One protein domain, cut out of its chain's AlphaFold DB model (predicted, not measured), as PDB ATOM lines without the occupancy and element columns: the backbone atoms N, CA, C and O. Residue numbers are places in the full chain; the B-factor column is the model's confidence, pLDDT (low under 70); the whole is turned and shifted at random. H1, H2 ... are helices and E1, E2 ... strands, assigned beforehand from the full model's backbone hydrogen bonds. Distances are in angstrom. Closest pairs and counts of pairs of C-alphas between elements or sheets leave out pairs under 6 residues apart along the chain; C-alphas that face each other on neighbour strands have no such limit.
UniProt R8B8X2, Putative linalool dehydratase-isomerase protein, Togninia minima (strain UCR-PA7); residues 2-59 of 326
ATOM      1  N   VAL A   2     -24.599 -32.696 -42.121       65.94
ATOM      2  CA  VAL A   2     -25.803 -33.221 -41.434       65.94
ATOM      3  C   VAL A   2     -25.503 -34.326 -40.405       65.94
ATOM      4  O   VAL A   2     -26.004 -34.272 -39.286       65.94
ATOM      5  N   THR A   3     -24.633 -35.282 -40.738       72.00
ATOM      6  CA  THR A   3     -24.267 -36.402 -39.848       72.00
ATOM      7  C   THR A   3     -23.588 -35.951 -38.552       72.00
ATOM      8  O   THR A   3     -23.906 -36.467 -37.486       72.00
ATOM      9  N   GLY A   4     -22.715 -34.940 -38.616       76.50
ATOM     10  CA  GLY A   4     -22.029 -34.396 -37.439       76.50
ATOM     11  C   GLY A   4     -22.975 -33.696 -36.457       76.50
ATOM     12  O   GLY A   4     -22.874 -33.909 -35.251       76.50
ATOM     13  N   PHE A   5     -23.937 -32.911 -36.958       79.50
ATOM     14  CA  PHE A   5     -24.947 -32.270 -36.106       79.50
ATOM     15  C   PHE A   5     -25.906 -33.287 -35.480       79.50
ATOM     16  O   PHE A   5     -26.231 -33.164 -34.298       79.50
ATOM     17  N   LEU A   6     -26.320 -34.308 -36.239       82.81
ATOM     18  CA  LEU A   6     -27.144 -35.396 -35.712       82.81
ATOM     19  C   LEU A   6     -26.417 -36.140 -34.585       82.81
ATOM     20  O   LEU A   6     -26.974 -36.293 -33.500       82.81
ATOM     21  N   LEU A   7     -25.158 -36.530 -34.813       82.62
ATOM     22  CA  LEU A   7     -24.322 -37.160 -33.793       82.62
ATOM     23  C   LEU A   7     -24.218 -36.287 -32.543       82.62
ATOM     24  O   LEU A   7     -24.401 -36.783 -31.434       82.62
ATOM     25  N   GLN A   8     -23.927 -34.994 -32.705       84.06
ATOM     26  CA  GLN A   8     -23.827 -34.075 -31.575       84.06
ATOM     27  C   GLN A   8     -25.135 -34.039 -30.777       84.06
ATOM     28  O   GLN A   8     -25.087 -34.105 -29.550       84.06
ATOM     29  N   GLY A   9     -26.288 -33.973 -31.449       88.12
ATOM     30  CA  GLY A   9     -27.601 -33.993 -30.805       88.12
ATOM     31  C   GLY A   9     -27.860 -35.283 -30.024       88.12
ATOM     32  O   GLY A   9     -28.180 -35.222 -28.837       88.12
ATOM     33  N   VAL A  10     -27.659 -36.442 -30.657       89.81
ATOM     34  CA  VAL A  10     -27.860 -37.759 -30.029       89.81
ATOM     35  C   VAL A  10     -26.901 -37.958 -28.853       89.81
ATOM     36  O   VAL A  10     -27.331 -38.326 -27.763       89.81
ATOM     37  N   MET A  11     -25.616 -37.640 -29.016       90.00
ATOM     38  CA  MET A  11     -24.626 -37.790 -27.947       90.00
ATOM     39  C   MET A  11     -24.854 -36.815 -26.790       90.00
ATOM     40  O   MET A  11     -24.630 -37.170 -25.632       90.00
ATOM     41  N   LEU A  12     -25.313 -35.589 -27.067       90.19
ATOM     42  CA  LEU A  12     -25.737 -34.662 -26.019       90.19
ATOM     43  C   LEU A  12     -26.966 -35.186 -25.282       90.19
ATOM     44  O   LEU A  12     -27.000 -35.067 -24.060       90.19
ATOM     45  N   TYR A  13     -27.942 -35.769 -25.979       92.00
ATOM     46  CA  TYR A  13     -29.080 -36.425 -25.341       92.00
ATOM     47  C   TYR A  13     -28.597 -37.540 -24.414       92.00
ATOM     48  O   TYR A  13     -28.750 -37.410 -23.201       92.00
ATOM     49  N   THR A  14     -27.917 -38.558 -24.952       92.31
ATOM     50  CA  THR A  14     -27.435 -39.725 -24.196       92.31
ATOM     51  C   THR A  14     -26.648 -39.304 -22.963       92.31
ATOM     52  O   THR A  14     -26.898 -39.776 -21.857       92.31
ATOM     53  N   ALA A  15     -25.732 -38.350 -23.115       91.12
ATOM     54  CA  ALA A  15     -24.875 -37.943 -22.016       91.12
ATOM     55  C   ALA A  15     -25.559 -37.045 -20.969       91.12
ATOM     56  O   ALA A  15     -25.106 -37.000 -19.825       91.12
ATOM     57  N   ASN A  16     -26.605 -36.297 -21.341       89.19
ATOM     58  CA  ASN A  16     -27.319 -35.417 -20.411       89.19
ATOM     59  C   ASN A  16     -28.555 -36.074 -19.779       89.19
ATOM     60  O   ASN A  16     -29.026 -35.586 -18.752       89.19
ATOM     61  N   THR A  17     -29.073 -37.161 -20.349       89.19
ATOM     62  CA  THR A  17     -30.200 -37.920 -19.785       89.19
ATOM     63  C   THR A  17     -29.757 -39.229 -19.133       89.19
ATOM     64  O   THR A  17     -30.445 -39.727 -18.245       89.19
ATOM     65  N   GLY A  18     -28.612 -39.782 -19.545       88.88
ATOM     66  CA  GLY A  18     -28.205 -41.144 -19.202       88.88
ATOM     67  C   GLY A  18     -29.002 -42.221 -19.947       88.88
ATOM     68  O   GLY A  18     -28.868 -43.399 -19.629       88.88
ATOM     69  N   ASP A  19     -29.843 -41.834 -20.909       90.88
ATOM     70  CA  ASP A  19     -30.619 -42.761 -21.724       90.88
ATOM     71  C   ASP A  19     -29.761 -43.311 -22.868       90.88
ATOM     72  O   ASP A  19     -29.367 -42.595 -23.797       90.88
ATOM     73  N   MET A  20     -29.488 -44.609 -22.786       92.31
ATOM     74  CA  MET A  20     -28.607 -45.332 -23.697       92.31
ATOM     75  C   MET A  20     -29.343 -45.904 -24.916       92.31
ATOM     76  O   MET A  20     -28.726 -46.588 -25.717       92.31
ATOM     77  N   ARG A  21     -30.635 -45.619 -25.131       93.06
ATOM     78  CA  ARG A  21     -31.404 -46.259 -26.221       93.06
ATOM     79  C   ARG A  21     -30.778 -46.131 -27.609       93.06
ATOM     80  O   ARG A  21     -30.921 -47.038 -28.414       93.06
ATOM     81  N   TYR A  22     -30.090 -45.022 -27.886       91.75
ATOM     82  CA  TYR A  22     -29.462 -44.768 -29.187       91.75
ATOM     83  C   TYR A  22     -28.081 -45.426 -29.339       91.75
ATOM     84  O   TYR A  22     -27.429 -45.278 -30.372       91.75
ATOM     85  N   THR A  23     -27.617 -46.133 -28.306       89.62
ATOM     86  CA  THR A  23     -26.411 -46.968 -28.354       89.62
ATOM     87  C   THR A  23     -26.721 -48.408 -28.729       89.62
ATOM     88  O   THR A  23     -25.793 -49.167 -28.999       89.62
ATOM     89  N   GLU A  24     -28.002 -48.786 -28.729       91.38
ATOM     90  CA  GLU A  24     -28.441 -50.114 -29.139       91.38
ATOM     91  C   GLU A  24     -28.346 -50.267 -30.665       91.38
ATOM     92  O   GLU A  24     -28.598 -49.296 -31.394       91.38
ATOM     93  N   PRO A  25     -28.018 -51.470 -31.172       89.06
ATOM     94  CA  PRO A  25     -28.030 -51.750 -32.602       89.06
ATOM     95  C   PRO A  25     -29.360 -51.352 -33.248       89.06
ATOM     96  O   PRO A  25     -30.427 -51.605 -32.693       89.06
ATOM     97  N   GLU A  26     -29.290 -50.745 -34.433       89.31
ATOM     98  CA  GLU A  26     -30.459 -50.350 -35.236       89.31
ATOM     99  C   GLU A  26     -31.399 -49.302 -34.600       89.31
ATOM    100  O   GLU A  26     -32.486 -49.045 -35.121       89.31
ATOM    101  N   SER A  27     -30.992 -48.663 -33.503       90.19
ATOM    102  CA  SER A  27     -31.792 -47.654 -32.792       90.19
ATOM    103  C   SER A  27     -31.948 -46.323 -33.539       90.19
ATOM    104  O   SER A  27     -32.830 -45.525 -33.209       90.19
ATOM    105  N   LEU A  28     -31.113 -46.073 -34.550       87.69
ATOM    106  CA  LEU A  28     -31.178 -44.910 -35.429       87.69
ATOM    107  C   LEU A  28     -31.490 -45.373 -36.852       87.69
ATOM    108  O   LEU A  28     -30.642 -45.940 -37.538       87.69
ATOM    109  N   VAL A  29     -32.713 -45.106 -37.312       86.25
ATOM    110  CA  VAL A  29     -33.164 -45.490 -38.655       86.25
ATOM    111  C   VAL A  29     -33.304 -44.246 -39.522       86.25
ATOM    112  O   VAL A  29     -34.129 -43.373 -39.252       86.25
ATOM    113  N   PHE A  30     -32.495 -44.167 -40.576       82.81
ATOM    114  CA  PHE A  30     -32.576 -43.118 -41.583       82.81
ATOM    115  C   PHE A  30     -33.382 -43.618 -42.782       82.81
ATOM    116  O   PHE A  30     -32.896 -44.430 -43.571       82.81
ATOM    117  N   ASN A  31     -34.618 -43.137 -42.902       84.50
ATOM    118  CA  ASN A  31     -35.499 -43.445 -44.025       84.50
ATOM    119  C   ASN A  31     -35.302 -42.392 -45.120       84.50
ATOM    120  O   ASN A  31     -35.553 -41.211 -44.884       84.50
ATOM    121  N   ILE A  32     -34.852 -42.819 -46.301       78.69
ATOM    122  CA  ILE A  32     -34.762 -41.952 -47.488       78.69
ATOM    123  C   ILE A  32     -36.075 -42.021 -48.277       78.69
ATOM    124  O   ILE A  32     -36.599 -40.994 -48.696       78.69
ATOM    125  N   GLU A  33     -36.629 -43.227 -48.417       82.69
ATOM    126  CA  GLU A  33     -37.915 -43.526 -49.060       82.69
ATOM    127  C   GLU A  33     -38.582 -44.710 -48.334       82.69
ATOM    128  O   GLU A  33     -37.910 -45.428 -47.591       82.69
ATOM    129  N   ASP A  34     -39.867 -44.979 -48.594       77.25
ATOM    130  CA  ASP A  34     -40.663 -46.035 -47.928       77.25
ATOM    131  C   ASP A  34     -40.024 -47.438 -47.952       77.25
ATOM    132  O   ASP A  34     -40.358 -48.295 -47.134       77.25
ATOM    133  N   LYS A  35     -39.114 -47.698 -48.899       79.88
ATOM    134  CA  LYS A  35     -38.418 -48.987 -49.061       79.88
ATOM    135  C   LYS A  35     -36.907 -48.914 -48.837       79.88
ATOM    136  O   LYS A  35     -36.243 -49.941 -48.954       79.88
ATOM    137  N   LEU A  36     -36.360 -47.735 -48.535       79.81
ATOM    138  CA  LEU A  36     -34.924 -47.526 -48.375       79.81
ATOM    139  C   LEU A  36     -34.628 -46.933 -46.997       79.81
ATOM    140  O   LEU A  36     -34.734 -45.722 -46.780       79.81
ATOM    141  N   ALA A  37     -34.234 -47.817 -46.082       84.06
ATOM    142  CA  ALA A  37     -33.881 -47.489 -44.712       84.06
ATOM    143  C   ALA A  37     -32.458 -47.956 -44.403       84.06
ATOM    144  O   ALA A  37     -32.098 -49.105 -44.664       84.06
ATOM    145  N   TYR A  38     -31.673 -47.071 -43.802       81.81
ATOM    146  CA  TYR A  38     -30.351 -47.388 -43.282       81.81
ATOM    147  C   TYR A  38     -30.406 -47.387 -41.766       81.81
ATOM    148  O   TYR A  38     -30.879 -46.429 -41.151       81.81
ATOM    149  N   LYS A  39     -29.954 -48.485 -41.171       84.06
ATOM    150  CA  LYS A  39     -29.988 -48.692 -39.731       84.06
ATOM    151  C   LYS A  39     -28.596 -48.494 -39.161       84.06
ATOM    152  O   LYS A  39     -27.633 -49.048 -39.681       84.06
ATOM    153  N   TYR A  40     -28.533 -47.720 -38.095       83.00
ATOM    154  CA  TYR A  40     -27.315 -47.346 -37.404       83.00
ATOM    155  C   TYR A  40     -27.540 -47.420 -35.894       83.00
ATOM    156  O   TYR A  40     -28.674 -47.400 -35.406       83.00
ATOM    157  N   ALA A  41     -26.445 -47.441 -35.159       80.69
ATOM    158  CA  ALA A  41     -26.349 -47.020 -33.776       80.69
ATOM    159  C   ALA A  41     -25.435 -45.786 -33.690       80.69
ATOM    160  O   ALA A  41     -24.780 -45.402 -34.664       80.69
ATOM    161  N   VAL A  42     -25.375 -45.124 -32.533       81.00
ATOM    162  CA  VAL A  42     -24.552 -43.910 -32.387       81.00
ATOM    163  C   VAL A  42     -23.059 -44.155 -32.659       81.00
ATOM    164  O   VAL A  42     -22.358 -43.257 -33.125       81.00
ATOM    165  N   GLN A  43     -22.587 -45.379 -32.421       79.81
ATOM    166  CA  GLN A  43     -21.218 -45.825 -32.675       79.81
ATOM    167  C   GLN A  43     -20.884 -45.809 -34.174       79.81
ATOM    168  O   GLN A  43     -19.771 -45.444 -34.544       79.81
ATOM    169  N   ASP A  44     -21.864 -46.095 -35.038       71.38
ATOM    170  CA  ASP A  44     -21.679 -46.117 -36.493       71.38
ATOM    171  C   ASP A  44     -21.548 -44.708 -37.094       71.38
ATOM    172  O   ASP A  44     -21.054 -44.542 -38.209       71.38
ATOM    173  N   LEU A  45     -22.005 -43.677 -36.371       67.62
ATOM    174  CA  LEU A  45     -21.982 -42.295 -36.847       67.62
ATOM    175  C   LEU A  45     -20.608 -41.641 -36.654       67.62
ATOM    176  O   LEU A  45     -20.129 -40.993 -37.586       67.62
ATOM    177  N   GLN A  46     -19.984 -41.777 -35.472       64.81
ATOM    178  CA  GLN A  46     -18.591 -41.363 -35.226       64.81
ATOM    179  C   GLN A  46     -18.108 -41.715 -33.802       64.81
ATOM    180  O   GLN A  46     -18.625 -41.196 -32.815       64.81
ATOM    181  N   GLU A  47     -17.002 -42.453 -33.690       57.84
ATOM    182  CA  GLU A  47     -16.351 -42.806 -32.408       57.84
ATOM    183  C   GLU A  47     -15.374 -41.730 -31.878       57.84
ATOM    184  O   GLU A  47     -14.666 -41.934 -30.890       57.84
ATOM    185  N   ARG A  48     -15.252 -40.588 -32.571       60.75
ATOM    186  CA  ARG A  48     -14.159 -39.605 -32.384       60.75
ATOM    187  C   ARG A  48     -14.661 -38.212 -32.015       60.75
ATOM    188  O   ARG A  48     -14.288 -37.221 -32.640       60.75
ATOM    189  N   ALA A  49     -15.542 -38.146 -31.024       77.56
ATOM    190  CA  ALA A  49     -16.045 -36.899 -30.459       77.56
ATOM    191  C   ALA A  49     -15.758 -36.840 -28.952       77.56
ATOM    192  O   ALA A  49     -15.901 -37.840 -28.255       77.56
ATOM    193  N   VAL A  50     -15.464 -35.650 -28.416       85.44
ATOM    194  CA  VAL A  50     -15.198 -35.456 -26.971       85.44
ATOM    195  C   VAL A  50     -16.330 -36.006 -26.094       85.44
ATOM    196  O   VAL A  50     -16.092 -36.555 -25.022       85.44
ATOM    197  N   ILE A  51     -17.579 -35.870 -26.549       87.44
ATOM    198  CA  ILE A  51     -18.748 -36.378 -25.819       87.44
ATOM    199  C   ILE A  51     -18.778 -37.911 -25.826       87.44
ATOM    200  O   ILE A  51     -19.165 -38.503 -24.823       87.44
ATOM    201  N   TYR A  52     -18.355 -38.542 -26.924       88.06
ATOM    202  CA  TYR A  52     -18.254 -39.996 -27.040       88.06
ATOM    203  C   TYR A  52     -17.231 -40.544 -26.041       88.06
ATOM    204  O   TYR A  52     -17.579 -41.378 -25.210       88.06
ATOM    205  N   ASP A  53     -16.024 -39.970 -26.025       89.38
ATOM    206  CA  ASP A  53     -14.980 -40.311 -25.049       89.38
ATOM    207  C   ASP A  53     -15.467 -40.176 -23.603       89.38
ATOM    208  O   ASP A  53     -15.223 -41.052 -22.777       89.38
ATOM    209  N   ARG A  54     -16.233 -39.123 -23.296       89.50
ATOM    210  CA  ARG A  54     -16.826 -38.944 -21.965       89.50
ATOM    211  C   ARG A  54     -17.828 -40.044 -21.603       89.50
ATOM    212  O   ARG A  54     -17.831 -40.488 -20.459       89.50
ATOM    213  N   VAL A  55     -18.721 -40.412 -22.522       89.19
ATOM    214  CA  VAL A  55     -19.799 -41.381 -22.251       89.19
ATOM    215  C   VAL A  55     -19.250 -42.800 -22.140       89.19
ATOM    216  O   VAL A  55     -19.640 -43.528 -21.232       89.19
ATOM    217  N   PHE A  56     -18.334 -43.179 -23.029       90.31
ATOM    218  CA  PHE A  56     -17.837 -44.553 -23.138       90.31
ATOM    219  C   PHE A  56     -16.465 -44.771 -22.490       90.31
ATOM    220  O   PHE A  56     -15.971 -45.895 -22.458       90.31
ATOM    221  N   GLY A  57     -15.837 -43.718 -21.962       89.69
ATOM    222  CA  GLY A  57     -14.510 -43.796 -21.349       89.69
ATOM    223  C   GLY A  57     -13.377 -44.040 -22.351       89.69
ATOM    224  O   GLY A  57     -12.304 -44.496 -21.954       89.69
ATOM    225  N   THR A  58     -13.602 -43.767 -23.640       90.44
ATOM    226  CA  THR A  58     -12.580 -43.883 -24.689       90.44
ATOM    227  C   THR A  58     -11.652 -42.664 -24.701       90.44
ATOM    228  O   THR A  58     -11.855 -41.692 -23.973       90.44
ATOM    229  N   ARG A  59     -10.579 -42.727 -25.498       88.75
ATOM    230  CA  ARG A  59      -9.593 -41.638 -25.662       88.75
ATOM    231  C   ARG A  59      -9.319 -41.328 -27.132       88.75
ATOM    232  O   ARG A  59      -8.230 -40.899 -27.506       88.75
TER     233      ARG A  59
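This is residues 2 to 59 of the 326 residues of the protein "Putative linalool dehydratase-isomerase protein" of Togninia minima (strain UCR-PA7) (UniProt R8B8X2). A two-stranded hairpin, E1 and E2, makes one end of an elongated shape; toward the other, the short helices H2 and H3 pack on the long helix H1. The 58 printed residues hold, in order, H1, E1, E2, H2 and H3; the sheet is antiparallel and the class mixed, helices and strands. The whole is compact, with a radius of gyration of the C-alphas of 11.8 A, and spans 37 by 20 by 15 A.

Find C-alpha 28 at (-31.178, -44.910, -35.429); E1 runs from there to residue 33, 15.3 A, and E2 covers residues 36 to 40. H1, residues 2 to 17, starts at (-25.803, -33.221, -41.434) and is 22.6 A long. H2 is residues 42 to 45; H3, residues 50 to 56, ends at (-17.837, -44.553, -23.138).

In the hairpin E1 and E2, at 165 degrees, look for N 30 and O 38, 2.8 A apart, within hydrogen-bond range. H1 touches H2, closest at the C-alphas of Leu 7 and Leu 45, 6.4 A. With residues 11 to 15 alone, H1 touches H3 at a steep tilt of 50 degrees, the same way; the closest C-alphas are Ala 15 and Val 55, 6.1 A. H2 and H3 are apart. Each O i to N i+4 pair in H1 and H3 is within hydrogen-bond range; H2 is too short for one.

The farthest C-alphas, Asp 34 and Arg 59, are 38.5 A apart. The printed part has no cut and no long link; pLDDT is under 70 at residue 2 and residues 45 to 48.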